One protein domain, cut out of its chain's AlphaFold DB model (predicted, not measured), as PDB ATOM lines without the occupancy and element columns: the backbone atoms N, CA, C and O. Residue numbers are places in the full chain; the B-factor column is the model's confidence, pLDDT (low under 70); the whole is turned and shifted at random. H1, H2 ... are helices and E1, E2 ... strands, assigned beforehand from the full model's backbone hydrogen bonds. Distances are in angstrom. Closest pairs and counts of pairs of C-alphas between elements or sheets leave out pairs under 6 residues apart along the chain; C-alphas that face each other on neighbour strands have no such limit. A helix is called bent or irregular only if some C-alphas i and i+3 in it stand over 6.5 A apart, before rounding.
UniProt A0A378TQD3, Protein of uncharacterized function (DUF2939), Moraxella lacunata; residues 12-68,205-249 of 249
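Overview. This is residues 12 to 68 and 205 to 249 of the 249 residues of the protein "Protein of uncharacterized function (DUF2939)" of Moraxella lacunata (UniProt A0A378TQD3). A long bent helix, H2, meets a small, strongly twisted sheet of four strands near its bend, and its first arm reaches far out from that sheet. Residues 12 to 48 stick out as one long arm that ends in a hook, where the chain folds back through a loop to the small helix H1; residues 59 to 68, at the other end of H2, also stick out. The printed part has 102 residues, with two named helices and then four named strands, H1 H2 E1 E2 E3 E4, and the class is mixed, helices and strands. The sheet has the order E1 - E2 - E3 - E4, all antiparallel. The whole is extended, with a radius of gyration of the C-alphas of 21.8 A and spans of 69 by 31 by 22 A.

Along the chain. H1 is residues 13 to 19, beginning at C-alpha 13 (210.070, 144.381, 90.890); it is only just irregular, with C-alphas 14 and 17 6.6 A apart. H2, residues 29 to 66, was assigned as one helix by its hydrogen bonds but is bent, with C-alphas 51 and 54 7.3 A apart. Its arms are H2a, residues 29 to 51, 32.3 A long, and H2b, residues 54 to 66, 18.1 A long, beginning at C-alpha 54 (210.524, 110.808, 101.976). The strands are E1, residues 209 to 214, 15.5 A; E2, residues 217 to 224, 22.3 A; E3, residues 227 to 236, 28.6 A; and E4, residues 240 to 247, 20.9 A, ending at C-alpha 247 (220.171, 111.158, 117.270).

Arrangement. The strands form a meander, each the antiparallel neighbour of the one before, in three hairpins, with E1 and E4 as edge strands. N 211 and O 219 are 3.0 A apart between E1 and E2, N 220 and O 231 2.9 A between E2 and E3, and N 232 and O 245 2.9 A between E3 and E4. H2b is on the sheet through its residues 54 to 58. Its closest C-alphas to E4 are those of Pro 54 and Trp 241, 6.3 A apart. H2b and E1 are near each other, with 6 pairs of C-alphas within 10 A. H2a is not on the sheet, and its line stands to that of H2b at a shallow tilt of 34 degrees, only just short of steep. H1 and H2a are apart. Every O i to N i+4 pair is within hydrogen-bond range in H2b, 16 of 19 in H2a and 0 of 3 in H1, where 2 of 4 O i to N i+3 pairs are.

Size, cuts and confidence. The C-alphas farthest apart, those of Pro 26 and Lys 225, are 69.3 A apart. Without the stretches that stand free, the body has 55 residues and spans 35 by 18 by 15 A. Residues 69 to 204 are cut out, and C-alphas 68 and 205 are 15.5 A apart across the cut. Of the links that are printed whole, none is long. Mean pLDDT of the printed part is 79.4; residues 12 to 37 and residue 205 are under 70.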
ATOM      1  N   LEU A  12     207.408 141.036  92.750       39.97
ATOM      2  CA  LEU A  12     208.830 141.003  92.360       39.97
ATOM      3  C   LEU A  12     209.195 142.101  91.337       39.97
ATOM      4  O   LEU A  12     209.120 141.866  90.128       39.97
ATOM      5  N   PRO A  13     209.673 143.283  91.783       45.12
ATOM      6  CA  PRO A  13     210.070 144.381  90.890       45.12
ATOM      7  C   PRO A  13     211.254 144.042  89.961       45.12
ATOM      8  O   PRO A  13     211.470 144.733  88.967       45.12
ATOM      9  N   ILE A  14     211.978 142.949  90.224       44.91
ATOM     10  CA  ILE A  14     213.124 142.490  89.421       44.91
ATOM     11  C   ILE A  14     212.687 141.983  88.028       44.91
ATOM     12  O   ILE A  14     213.437 142.112  87.064       44.91
ATOM     13  N   PHE A  15     211.449 141.497  87.866       46.91
ATOM     14  CA  PHE A  15     210.949 141.029  86.563       46.91
ATOM     15  C   PHE A  15     210.452 142.150  85.637       46.91
ATOM     16  O   PHE A  15     210.282 141.921  84.439       46.91
ATOM     17  N   LYS A  16     210.251 143.370  86.153       45.72
ATOM     18  CA  LYS A  16     209.657 144.479  85.387       45.72
ATOM     19  C   LYS A  16     210.584 144.998  84.278       45.72
ATOM     20  O   LYS A  16     210.109 145.318  83.193       45.72
ATOM     21  N   ASN A  17     211.900 145.002  84.512       44.38
ATOM     22  CA  ASN A  17     212.886 145.493  83.538       44.38
ATOM     23  C   ASN A  17     213.231 144.489  82.427       44.38
ATOM     24  O   ASN A  17     213.678 144.898  81.360       44.38
ATOM     25  N   LEU A  18     212.998 143.190  82.635       44.75
ATOM     26  CA  LEU A  18     213.246 142.170  81.606       44.75
ATOM     27  C   LEU A  18     212.137 142.113  80.542       44.75
ATOM     28  O   LEU A  18     212.370 141.616  79.445       44.75
ATOM     29  N   TRP A  19     210.949 142.652  80.837       46.06
ATOM     30  CA  TRP A  19     209.785 142.590  79.945       46.06
ATOM     31  C   TRP A  19     209.605 143.804  79.025       46.06
ATOM     32  O   TRP A  19     208.878 143.705  78.040       46.06
ATOM     33  N   GLN A  20     210.256 144.938  79.301       50.94
ATOM     34  CA  GLN A  20     210.036 146.175  78.535       50.94
ATOM     35  C   GLN A  20     210.851 146.281  77.236       50.94
ATOM     36  O   GLN A  20     210.502 147.087  76.382       50.94
ATOM     37  N   ASN A  21     211.877 145.444  77.039       48.06
ATOM     38  CA  ASN A  21     212.764 145.496  75.864       48.06
ATOM     39  C   ASN A  21     212.650 144.280  74.928       48.06
ATOM     40  O   ASN A  21     213.572 143.998  74.163       48.06
ATOM     41  N   THR A  22     211.534 143.548  74.959       49.03
ATOM     42  CA  THR A  22     211.310 142.448  74.007       49.03
ATOM     43  C   THR A  22     210.492 142.934  72.801       49.03
ATOM     44  O   THR A  22     209.394 143.463  72.988       49.03
ATOM     45  N   PRO A  23     210.996 142.802  71.556       48.34
ATOM     46  CA  PRO A  23     210.256 143.223  70.371       48.34
ATOM     47  C   PRO A  23     208.907 142.494  70.271       48.34
ATOM     48  O   PRO A  23     208.813 141.279  70.454       48.34
ATOM     49  N   HIS A  24     207.843 143.254  69.999       49.09
ATOM     50  CA  HIS A  24     206.484 142.738  69.855       49.09
ATOM     51  C   HIS A  24     206.339 141.905  68.576       49.09
ATOM     52  O   HIS A  24     206.167 142.440  67.484       49.09
ATOM     53  N   TYR A  25     206.350 140.578  68.727       50.84
ATOM     54  CA  TYR A  25     205.953 139.635  67.682       50.84
ATOM     55  C   TYR A  25     204.504 139.168  67.931       50.84
ATOM     56  O   TYR A  25     204.266 138.374  68.847       50.84
ATOM     57  N   PRO A  26     203.508 139.613  67.140       50.97
ATOM     58  CA  PRO A  26     202.086 139.423  67.452       50.97
ATOM     59  C   PRO A  26     201.553 137.992  67.238       50.97
ATOM     60  O   PRO A  26     200.382 137.738  67.500       50.97
ATOM     61  N   TYR A  27     202.382 137.034  66.809       48.31
ATOM     62  CA  TYR A  27     201.926 135.680  66.449       48.31
ATOM     63  C   TYR A  27     202.249 134.571  67.467       48.31
ATOM     64  O   TYR A  27     201.705 133.472  67.364       48.31
ATOM     65  N   TYR A  28     203.080 134.830  68.485       51.56
ATOM     66  CA  TYR A  28     203.530 133.784  69.423       51.56
ATOM     67  C   TYR A  28     202.681 133.645  70.699       51.56
ATOM     68  O   TYR A  28     202.762 132.630  71.390       51.56
ATOM     69  N   HIS A  29     201.815 134.612  71.011       50.09
ATOM     70  CA  HIS A  29     201.175 134.698  72.330       50.09
ATOM     71  C   HIS A  29     200.128 133.595  72.597       50.09
ATOM     72  O   HIS A  29     200.013 133.103  73.718       50.09
ATOM     73  N   HIS A  30     199.381 133.157  71.576       51.19
ATOM     74  CA  HIS A  30     198.285 132.188  71.750       51.19
ATOM     75  C   HIS A  30     198.768 130.727  71.826       51.19
ATOM     76  O   HIS A  30     198.173 129.904  72.524       51.19
ATOM     77  N   VAL A  31     199.869 130.399  71.141       53.19
ATOM     78  CA  VAL A  31     200.514 129.074  71.204       53.19
ATOM     79  C   VAL A  31     201.323 128.944  72.498       53.19
ATOM     80  O   VAL A  31     201.201 127.944  73.205       53.19
ATOM     81  N   PHE A  32     202.056 129.996  72.881       49.38
ATOM     82  CA  PHE A  32     202.837 130.031  74.118       49.38
ATOM     83  C   PHE A  32     201.955 129.875  75.373       49.38
ATOM     84  O   PHE A  32     202.284 129.093  76.262       49.38
ATOM     85  N   MET A  33     200.770 130.499  75.432       52.81
ATOM     86  CA  MET A  33     199.841 130.336  76.567       52.81
ATOM     87  C   MET A  33     199.173 128.949  76.662       52.81
ATOM     88  O   MET A  33     198.745 128.546  77.745       52.81
ATOM     89  N   LYS A  34     199.068 128.209  75.548       55.84
ATOM     90  CA  LYS A  34     198.498 126.848  75.520       55.84
ATOM     91  C   LYS A  34     199.499 125.776  75.950       55.84
ATOM     92  O   LYS A  34     199.076 124.769  76.503       55.84
ATOM     93  N   ILE A  35     200.795 126.003  75.734       60.12
ATOM     94  CA  ILE A  35     201.875 125.067  76.095       60.12
ATOM     95  C   ILE A  35     202.419 125.354  77.505       60.12
ATOM     96  O   ILE A  35     202.765 124.430  78.237       60.12
ATOM     97  N   THR A  36     202.430 126.614  77.947       67.31
ATOM     98  CA  THR A  36     202.927 126.989  79.287       67.31
ATOM     99  C   THR A  36     202.064 126.459  80.433       67.31
ATOM    100  O   THR A  36     202.607 126.067  81.458       67.31
ATOM    101  N   LYS A  37     200.738 126.381  80.275       69.75
ATOM    102  CA  LYS A  37     199.826 125.833  81.301       69.75
ATOM    103  C   LYS A  37     200.037 124.337  81.599       69.75
ATOM    104  O   LYS A  37     200.191 124.009  82.775       69.75
ATOM    105  N   PRO A  38     200.067 123.423  80.607       74.81
ATOM    106  CA  PRO A  38     200.350 122.012  80.870       74.81
ATOM    107  C   PRO A  38     201.793 121.789  81.336       74.81
ATOM    108  O   PRO A  38     202.022 120.945  82.196       74.81
ATOM    109  N   LEU A  39     202.756 122.581  80.847       80.25
ATOM    110  CA  LEU A  39     204.132 122.547  81.347       80.25
ATOM    111  C   LEU A  39     204.197 122.935  82.833       80.25
ATOM    112  O   LEU A  39     204.812 122.233  83.629       80.25
ATOM    113  N   LEU A  40     203.515 124.014  83.226       82.12
ATOM    114  CA  LEU A  40     203.431 124.444  84.619       82.12
ATOM    115  C   LEU A  40     202.767 123.372  85.495       82.12
ATOM    116  O   LEU A  40     203.253 123.092  86.586       82.12
ATOM    117  N   ALA A  41     201.702 122.732  85.004       80.56
ATOM    118  CA  ALA A  41     201.062 121.623  85.705       80.56
ATOM    119  C   ALA A  41     202.023 120.437  85.907       80.56
ATOM    120  O   ALA A  41     202.094 119.897  87.008       80.56
ATOM    121  N   LEU A  42     202.813 120.073  84.891       87.31
ATOM    122  CA  LEU A  42     203.834 119.025  85.003       87.31
ATOM    123  C   LEU A  42     204.922 119.375  86.020       87.31
ATOM    124  O   LEU A  42     205.317 118.517  86.805       87.31
ATOM    125  N   VAL A  43     205.373 120.631  86.052       87.25
ATOM    126  CA  VAL A  43     206.342 121.099  87.055       87.25
ATOM    127  C   VAL A  43     205.754 120.992  88.461       87.25
ATOM    128  O   VAL A  43     206.426 120.498  89.361       87.25
ATOM    129  N   ILE A  44     204.491 121.380  88.659       88.88
ATOM    130  CA  ILE A  44     203.817 121.252  89.960       88.88
ATOM    131  C   ILE A  44     203.709 119.778  90.373       88.88
ATOM    132  O   ILE A  44     204.028 119.445  91.511       88.88
ATOM    133  N   ILE A  45     203.326 118.885  89.458       89.62
ATOM    134  CA  ILE A  45     203.267 117.439  89.724       89.62
ATOM    135  C   ILE A  45     204.651 116.906  90.111       89.62
ATOM    136  O   ILE A  45     204.776 116.193  91.106       89.62
ATOM    137  N   ALA A  46     205.701 117.289  89.381       85.81
ATOM    138  CA  ALA A  46     207.069 116.899  89.703       85.81
ATOM    139  C   ALA A  46     207.491 117.395  91.098       85.81
ATOM    140  O   ALA A  46     208.074 116.632  91.867       85.81
ATOM    141  N   LEU A  47     207.139 118.633  91.463       86.75
ATOM    142  CA  LEU A  47     207.402 119.179  92.798       86.75
ATOM    143  C   LEU A  47     206.664 118.401  93.894       86.75
ATOM    144  O   LEU A  47     207.266 118.101  94.924       86.75
ATOM    145  N   VAL A  48     205.401 118.021  93.669       87.88
ATOM    146  CA  VAL A  48     204.629 117.193  94.612       87.88
ATOM    147  C   VAL A  48     205.280 115.822  94.797       87.88
ATOM    148  O   VAL A  48     205.427 115.372  95.929       87.88
ATOM    149  N   ILE A  49     205.731 115.174  93.719       85.69
ATOM    150  CA  ILE A  49     206.412 113.869  93.792       85.69
ATOM    151  C   ILE A  49     207.723 113.986  94.583       85.69
ATOM    152  O   ILE A  49     207.990 113.191  95.485       85.69
ATOM    153  N   VAL A  50     208.529 115.012  94.298       86.75
ATOM    154  CA  VAL A  50     209.805 115.249  94.989       86.75
ATOM    155  C   VAL A  50     209.591 115.568  96.476       86.75
ATOM    156  O   VAL A  50     210.343 115.064  97.317       86.75
ATOM    157  N   ALA A  51     208.555 116.339  96.820       86.12
ATOM    158  CA  ALA A  51     208.178 116.655  98.203       86.12
ATOM    159  C   ALA A  51     207.478 115.489  98.937       86.12
ATOM    160  O   ALA A  51     207.492 115.419 100.161       86.12
ATOM    161  N   GLY A  52     206.861 114.556  98.209       88.62
ATOM    162  CA  GLY A  52     206.232 113.358  98.775       88.62
ATOM    163  C   GLY A  52     207.204 112.194  98.994       88.62
ATOM    164  O   GLY A  52     206.935 111.303  99.798       88.62
ATOM    165  N   SER A  53     208.349 112.200  98.306       91.62
ATOM    166  CA  SER A  53     209.297 111.078  98.289       91.62
ATOM    167  C   SER A  53     209.776 110.553  99.660       91.62
ATOM    168  O   SER A  53     209.804 109.328  99.804       91.62
ATOM    169  N   PRO A  54     210.096 111.370 100.692       93.88
ATOM    170  CA  PRO A  54     210.524 110.808 101.976       93.88
ATOM    171  C   PRO A  54     209.381 110.101 102.708       93.88
ATOM    172  O   PRO A  54     209.605 109.068 103.330       93.88
ATOM    173  N   TYR A  55     208.143 110.591 102.583       92.88
ATOM    174  CA  TYR A  55     206.971 109.936 103.173       92.88
ATOM    175  C   TYR A  55     206.727 108.566 102.546       92.88
ATOM    176  O   TYR A  55     206.441 107.604 103.255       92.88
ATOM    177  N   TYR A  56     206.900 108.463 101.226       93.19
ATOM    178  CA  TYR A  56     206.827 107.179 100.538       93.19
ATOM    179  C   TYR A  56     207.924 106.222 101.022       93.19
ATOM    180  O   TYR A  56     207.628 105.075 101.351       93.19
ATOM    181  N   LYS A  57     209.175 106.692 101.156       94.06
ATOM    182  CA  LYS A  57     210.262 105.872 101.713       94.06
ATOM    183  C   LYS A  57     209.912 105.380 103.118       94.06
ATOM    184  O   LYS A  57     209.994 104.185 103.375       94.06
ATOM    185  N   LEU A  58     209.444 106.255 104.004       92.81
ATOM    186  CA  LEU A  58     209.053 105.869 105.362       92.81
ATOM    187  C   LEU A  58     207.909 104.863 105.397       92.81
ATOM    188  O   LEU A  58     207.953 103.934 106.197       92.81
ATOM    189  N   TYR A  59     206.925 105.001 104.509       91.69
ATOM    190  CA  TYR A  59     205.876 104.000 104.354       91.69
ATOM    191  C   TYR A  59     206.461 102.630 103.982       91.69
ATOM    192  O   TYR A  59     206.110 101.631 104.607       91.69
ATOM    193  N   THR A  60     207.402 102.573 103.030       92.44
ATOM    194  CA  THR A  60     208.057 101.306 102.658       92.44
ATOM    195  C   THR A  60     208.867 100.708 103.806       92.44
ATOM    196  O   THR A  60     208.790  99.505 104.029       92.44
ATOM    197  N   LEU A  61     209.580 101.538 104.575       92.38
ATOM    198  CA  LEU A  61     210.362 101.099 105.732       92.38
ATOM    199  C   LEU A  61     209.469 100.584 106.862       92.38
ATOM    200  O   LEU A  61     209.759  99.545 107.447       92.38
ATOM    201  N   LYS A  62     208.358 101.277 107.134       90.69
ATOM    202  CA  LYS A  62     207.365 100.831 108.111       90.69
ATOM    203  C   LYS A  62     206.740  99.504 107.697       90.69
ATOM    204  O   LYS A  62     206.668  98.597 108.512       90.69
ATOM    205  N   ASN A  63     206.316  99.379 106.442       91.88
ATOM    206  CA  ASN A  63     205.743  98.132 105.950       91.88
ATOM    207  C   ASN A  63     206.757  96.979 106.030       91.88
ATOM    208  O   ASN A  63     206.388  95.865 106.377       91.88
ATOM    209  N   ALA A  64     208.030  97.240 105.733       90.56
ATOM    210  CA  ALA A  64     209.098  96.255 105.864       90.56
ATOM    211  C   ALA A  64     209.260  95.800 107.330       90.56
ATOM    212  O   ALA A  64     209.209  94.604 107.610       90.56
ATOM    213  N   TYR A  65     209.304  96.752 108.269       87.00
ATOM    214  CA  TYR A  65     209.325  96.480 109.711       87.00
ATOM    215  C   TYR A  65     208.118  95.653 110.177       87.00
ATOM    216  O   TYR A  65     208.294  94.627 110.827       87.00
ATOM    217  N   ASP A  66     206.900  96.063 109.807       88.06
ATOM    218  CA  ASP A  66     205.658  95.396 110.217       88.06
ATOM    219  C   ASP A  66     205.570  93.948 109.683       88.06
ATOM    220  O   ASP A  66     204.938  93.098 110.308       88.06
ATOM    221  N   ASN A  67     206.219  93.652 108.550       89.75
ATOM    222  CA  ASN A  67     206.290  92.311 107.957       89.75
ATOM    223  C   ASN A  67     207.540  91.511 108.384       89.75
ATOM    224  O   ASN A  67     207.740  90.401 107.893       89.75
ATOM    225  N   GLY A  68     208.396  92.058 109.256       84.94
ATOM    226  CA  GLY A  68     209.665  91.430 109.647       84.94
ATOM    227  C   GLY A  68     210.699  91.326 108.516       84.94
ATOM    228  O   GLY A  68     211.666  90.574 108.635       84.94
ATOM    229  N   PRO A 205     207.317 101.971 119.402       64.81
ATOM    230  CA  PRO A 205     207.527 103.404 119.266       64.81
ATOM    231  C   PRO A 205     206.185 104.141 119.331       64.81
ATOM    232  O   PRO A 205     205.180 103.695 118.774       64.81
ATOM    233  N   THR A 206     206.170 105.309 119.973       74.88
ATOM    234  CA  THR A 206     205.033 106.237 119.864       74.88
ATOM    235  C   THR A 206     204.864 106.724 118.425       74.88
ATOM    236  O   THR A 206     205.805 106.660 117.629       74.88
ATOM    237  N   GLN A 207     203.692 107.277 118.096       82.56
ATOM    238  CA  GLN A 207     203.453 107.862 116.776       82.56
ATOM    239  C   GLN A 207     204.545 108.901 116.438       82.56
ATOM    240  O   GLN A 207     204.690 109.885 117.168       82.56
ATOM    241  N   PRO A 208     205.328 108.695 115.362       88.56
ATOM    242  CA  PRO A 208     206.453 109.564 115.055       88.56
ATOM    243  C   PRO A 208     205.980 110.906 114.489       88.56
ATOM    244  O   PRO A 208     205.041 110.974 113.691       88.56
ATOM    245  N   LYS A 209     206.682 111.980 114.850       92.94
ATOM    246  CA  LYS A 209     206.561 113.297 114.228       92.94
ATOM    247  C   LYS A 209     207.484 113.363 113.013       92.94
ATOM    248  O   LYS A 209     208.685 113.139 113.127       92.94
ATOM    249  N   LEU A 210     206.905 113.692 111.863       94.56
ATOM    250  CA  LEU A 210     207.600 113.762 110.580       94.56
ATOM    251  C   LEU A 210     207.789 115.222 110.159       94.56
ATOM    252  O   LEU A 210     206.824 115.992 110.184       94.56
ATOM    253  N   SER A 211     208.998 115.613 109.757       94.38
ATOM    254  CA  SER A 211     209.260 116.985 109.308       94.38
ATOM    255  C   SER A 211     210.456 117.105 108.372       94.38
ATOM    256  O   SER A 211     211.423 116.362 108.469       94.38
ATOM    257  N   TYR A 212     210.419 118.107 107.495       94.81
ATOM    258  CA  TYR A 212     211.588 118.531 106.731       94.81
ATOM    259  C   TYR A 212     212.491 119.439 107.577       94.81
ATOM    260  O   TYR A 212     212.031 120.463 108.078       94.81
ATOM    261  N   CYS A 213     213.777 119.098 107.665       92.75
ATOM    262  CA  CYS A 213     214.850 119.943 108.217       92.75
ATOM    263  C   CYS A 213     215.584 120.744 107.124       92.75
ATOM    264  O   CYS A 213     216.378 121.634 107.412       92.75
ATOM    265  N   GLY A 214     215.303 120.458 105.849       92.31
ATOM    266  CA  GLY A 214     215.847 121.163 104.690       92.31
ATOM    267  C   GLY A 214     215.398 120.504 103.385       92.31
ATOM    268  O   GLY A 214     214.760 119.460 103.403       92.31
ATOM    269  N   LEU A 215     215.756 121.068 102.227       88.94
ATOM    270  CA  LEU A 215     215.304 120.532 100.927       88.94
ATOM    271  C   LEU A 215     215.702 119.066 100.687       88.94
ATOM    272  O   LEU A 215     214.974 118.342 100.007       88.94
ATOM    273  N   ASN A 216     216.842 118.649 101.241       93.75
ATOM    274  CA  ASN A 216     217.388 117.294 101.149       93.75
ATOM    275  C   ASN A 216     217.492 116.615 102.523       93.75
ATOM    276  O   ASN A 216     218.241 115.654 102.652       93.75
ATOM    277  N   CYS A 217     216.784 117.122 103.536       94.06
ATOM    278  CA  CYS A 217     216.876 116.664 104.921       94.06
ATOM    279  C   CYS A 217     215.474 116.406 105.476       94.06
ATOM    280  O   CYS A 217     214.612 117.291 105.441       94.06
ATOM    281  N   PHE A 218     215.256 115.199 105.991       96.88
ATOM    282  CA  PHE A 218     213.999 114.776 106.591       96.88
ATOM    283  C   PHE A 218     214.243 114.123 107.949       96.88
ATOM    284  O   PHE A 218     215.153 113.312 108.095       96.88
ATOM    285  N   GLU A 219     213.416 114.453 108.928       96.69
ATOM    286  CA  GLU A 219     213.523 113.981 110.302       96.69
ATOM    287  C   GLU A 219     212.274 113.208 110.716       96.69
ATOM    288  O   GLU A 219     211.136 113.594 110.425       96.69
ATOM    289  N   VAL A 220     212.516 112.119 111.441       95.38
ATOM    290  CA  VAL A 220     211.508 111.293 112.098       95.38
ATOM    291  C   VAL A 220     211.813 111.303 113.586       95.38
ATOM    292  O   VAL A 220     212.678 110.564 114.057       95.38
ATOM    293  N   ALA A 221     211.119 112.158 114.326       93.94
ATOM    294  CA  ALA A 221     211.238 112.231 115.775       93.94
ATOM    295  C   ALA A 221     210.232 111.273 116.422       93.94
ATOM    296  O   ALA A 221     209.041 111.311 116.120       93.94
ATOM    297  N   THR A 222     210.693 110.413 117.320       90.44
ATOM    298  CA  THR A 222     209.849 109.483 118.074       90.44
ATOM    299  C   THR A 222     210.335 109.361 119.511       90.44
ATOM    300  O   THR A 222     211.401 109.860 119.866       90.44
ATOM    301  N   THR A 223     209.547 108.701 120.351       85.56
ATOM    302  CA  THR A 223     209.961 108.316 121.695       85.56
ATOM    303  C   THR A 223     209.859 106.806 121.847       85.56
ATOM    304  O   THR A 223     208.886 106.184 121.412       85.56
ATOM    305  N   ILE A 224     210.889 106.211 122.443       78.75
ATOM    306  CA  ILE A 224     210.916 104.793 122.808       78.75
ATOM    307  C   ILE A 224     211.167 104.757 124.311       78.75
ATOM    308  O   ILE A 224     212.217 105.210 124.764       78.75
ATOM    309  N   LYS A 225     210.192 104.258 125.085       77.94
ATOM    310  CA  LYS A 225     210.231 104.256 126.563       77.94
ATOM    311  C   LYS A 225     210.582 105.642 127.143       77.94
ATOM    312  O   LYS A 225     211.556 105.779 127.877       77.94
ATOM    313  N   ASP A 226     209.839 106.669 126.726       80.25
ATOM    314  CA  ASP A 226     209.991 108.078 127.146       80.25
ATOM    315  C   ASP A 226     211.337 108.747 126.817       80.25
ATOM    316  O   ASP A 226     211.584 109.890 127.202       80.25
ATOM    317  N   LYS A 227     212.206 108.079 126.052       83.12
ATOM    318  CA  LYS A 227     213.453 108.665 125.560       83.12
ATOM    319  C   LYS A 227     213.278 109.155 124.121       83.12
ATOM    320  O   LYS A 227     212.808 108.373 123.289       83.12
ATOM    321  N   PRO A 228     213.621 110.418 123.807       89.31
ATOM    322  CA  PRO A 228     213.503 110.947 122.456       89.31
ATOM    323  C   PRO A 228     214.591 110.379 121.542       89.31
ATOM    324  O   PRO A 228     215.767 110.364 121.889       89.31
ATOM    325  N   TYR A 229     214.189 109.962 120.349       89.25
ATOM    326  CA  TYR A 229     215.075 109.542 119.269       89.25
ATOM    327  C   TYR A 229     214.689 110.284 117.998       89.25
ATOM    328  O   TYR A 229     213.501 110.406 117.687       89.25
ATOM    329  N   THR A 230     215.680 110.726 117.228       94.62
ATOM    330  CA  THR A 230     215.430 111.346 115.920       94.62
ATOM    331  C   THR A 230     216.208 110.616 114.844       94.62
ATOM    332  O   THR A 230     217.434 110.602 114.856       94.62
ATOM    333  N   ILE A 231     215.502 110.027 113.886       94.94
ATOM    334  CA  ILE A 231     216.118 109.461 112.686       94.94
ATOM    335  C   ILE A 231     216.223 110.584 111.659       94.94
ATOM    336  O   ILE A 231     215.219 111.218 111.332       94.94
ATOM    337  N   VAL A 232     217.428 110.822 111.147       96.62
ATOM    338  CA  VAL A 232     217.683 111.815 110.100       96.62
ATOM    339  C   VAL A 232     217.957 111.089 108.795       96.62
ATOM    340  O   VAL A 232     218.816 110.205 108.713       96.62
ATOM    341  N   MET A 233     217.229 111.492 107.764       97.25
ATOM    342  CA  MET A 233     217.360 110.979 106.414       97.25
ATOM    343  C   MET A 233     217.817 112.084 105.473       97.25
ATOM    344  O   MET A 233     217.260 113.185 105.475       97.25
ATOM    345  N   HIS A 234     218.783 111.768 104.617       96.44
ATOM    346  CA  HIS A 234     219.174 112.640 103.520       96.44
ATOM    347  C   HIS A 234     218.691 112.095 102.188       96.44
ATOM    348  O   HIS A 234     218.645 110.884 101.958       96.44
ATOM    349  N   ARG A 235     218.335 113.018 101.293       94.25
ATOM    350  CA  ARG A 235     217.983 112.667  99.925       94.25
ATOM    351  C   ARG A 235     219.243 112.216  99.191       94.25
ATOM    352  O   ARG A 235     220.186 112.989  99.033       94.25
ATOM    353  N   HIS A 236     219.210 110.991  98.691       87.31
ATOM    354  CA  HIS A 236     220.200 110.441  97.785       87.31
ATOM    355  C   HIS A 236     219.553 110.366  96.393       87.31
ATOM    356  O   HIS A 236     218.563 109.676  96.193       87.31
ATOM    357  N   ARG A 237     220.068 111.099  95.397       85.94
ATOM    358  CA  ARG A 237     219.435 111.250  94.058       85.94
ATOM    359  C   ARG A 237     218.084 111.989  94.114       85.94
ATOM    360  O   ARG A 237     217.876 112.828  94.977       85.94
ATOM    361  N   VAL A 238     217.196 111.787  93.133       81.88
ATOM    362  CA  VAL A 238     215.976 112.609  92.970       81.88
ATOM    363  C   VAL A 238     214.862 112.216  93.949       81.88
ATOM    364  O   VAL A 238     214.181 113.094  94.473       81.88
ATOM    365  N   LEU A 239     214.673 110.916  94.202       87.81
ATOM    366  CA  LEU A 239     213.556 110.383  95.001       87.81
ATOM    367  C   LEU A 239     213.979 109.367  96.068       87.81
ATOM    368  O   LEU A 239     213.123 108.908  96.820       87.81
ATOM    369  N   ASP A 240     215.256 108.988  96.123       91.31
ATOM    370  CA  ASP A 240     215.735 108.035  97.118       91.31
ATOM    371  C   ASP A 240     216.224 108.771  98.371       91.31
ATOM    372  O   ASP A 240     216.642 109.930  98.333       91.31
ATOM    373  N   TRP A 241     216.079 108.109  99.509       95.19
ATOM    374  CA  TRP A 241     216.363 108.665 100.822       95.19
ATOM    375  C   TRP A 241     217.057 107.608 101.659       95.19
ATOM    376  O   TRP A 241     216.605 106.461 101.717       95.19
ATOM    377  N   GLN A 242     218.132 108.020 102.318       96.44
ATOM    378  CA  GLN A 242     218.955 107.156 103.148       96.44
ATOM    379  C   GLN A 242     218.999 107.681 104.578       96.44
ATOM    380  O   GLN A 242     219.030 108.892 104.795       96.44
ATOM    381  N   ILE A 243     218.991 106.771 105.545       96.25
ATOM    382  CA  ILE A 243     219.207 107.053 106.959       96.25
ATOM    383  C   ILE A 243     220.691 107.347 107.136       96.25
ATOM    384  O   ILE A 243     221.528 106.462 106.974       96.25
ATOM    385  N   VAL A 244     221.002 108.590 107.475       95.94
ATOM    386  CA  VAL A 244     222.382 109.060 107.654       95.94
ATOM    387  C   VAL A 244     222.731 109.266 109.120       95.94
ATOM    388  O   VAL A 244     223.904 109.322 109.474       95.94
ATOM    389  N   ASN A 245     221.722 109.405 109.984       95.25
ATOM    390  CA  ASN A 245     221.938 109.620 111.403       95.25
ATOM    391  C   ASN A 245     220.774 109.093 112.251       95.25
ATOM    392  O   ASN A 245     219.617 109.111 111.830       95.25
ATOM    393  N   VAL A 246     221.092 108.696 113.480       92.50
ATOM    394  CA  VAL A 246     220.134 108.460 114.560       92.50
ATOM    395  C   VAL A 246     220.623 109.259 115.761       92.50
ATOM    396  O   VAL A 246     221.685 108.975 116.315       92.50
ATOM    397  N   VAL A 247     219.877 110.298 116.124       91.94
ATOM    398  CA  VAL A 247     220.171 111.158 117.270       91.94
ATOM    399  C   VAL A 247     219.687 110.463 118.535       91.94
ATOM    400  O   VAL A 247     218.499 110.159 118.665       91.94
ATOM    401  N   LEU A 248     220.628 110.196 119.437       86.38
ATOM    402  CA  LEU A 248     220.399 109.527 120.713       86.38
ATOM    403  C   LEU A 248     219.985 110.537 121.809       86.38
ATOM    404  O   LEU A 248     220.515 111.654 121.816       86.38
ATOM    405  N   PRO A 249     219.121 110.134 122.764       80.19
ATOM    406  CA  PRO A 249     218.645 110.961 123.881       80.19
ATOM    407  C   PRO A 249     219.791 111.439 124.761       80.19
ATOM    408  O   PRO A 249     220.604 110.587 125.188       80.19
TER     409      PRO A 249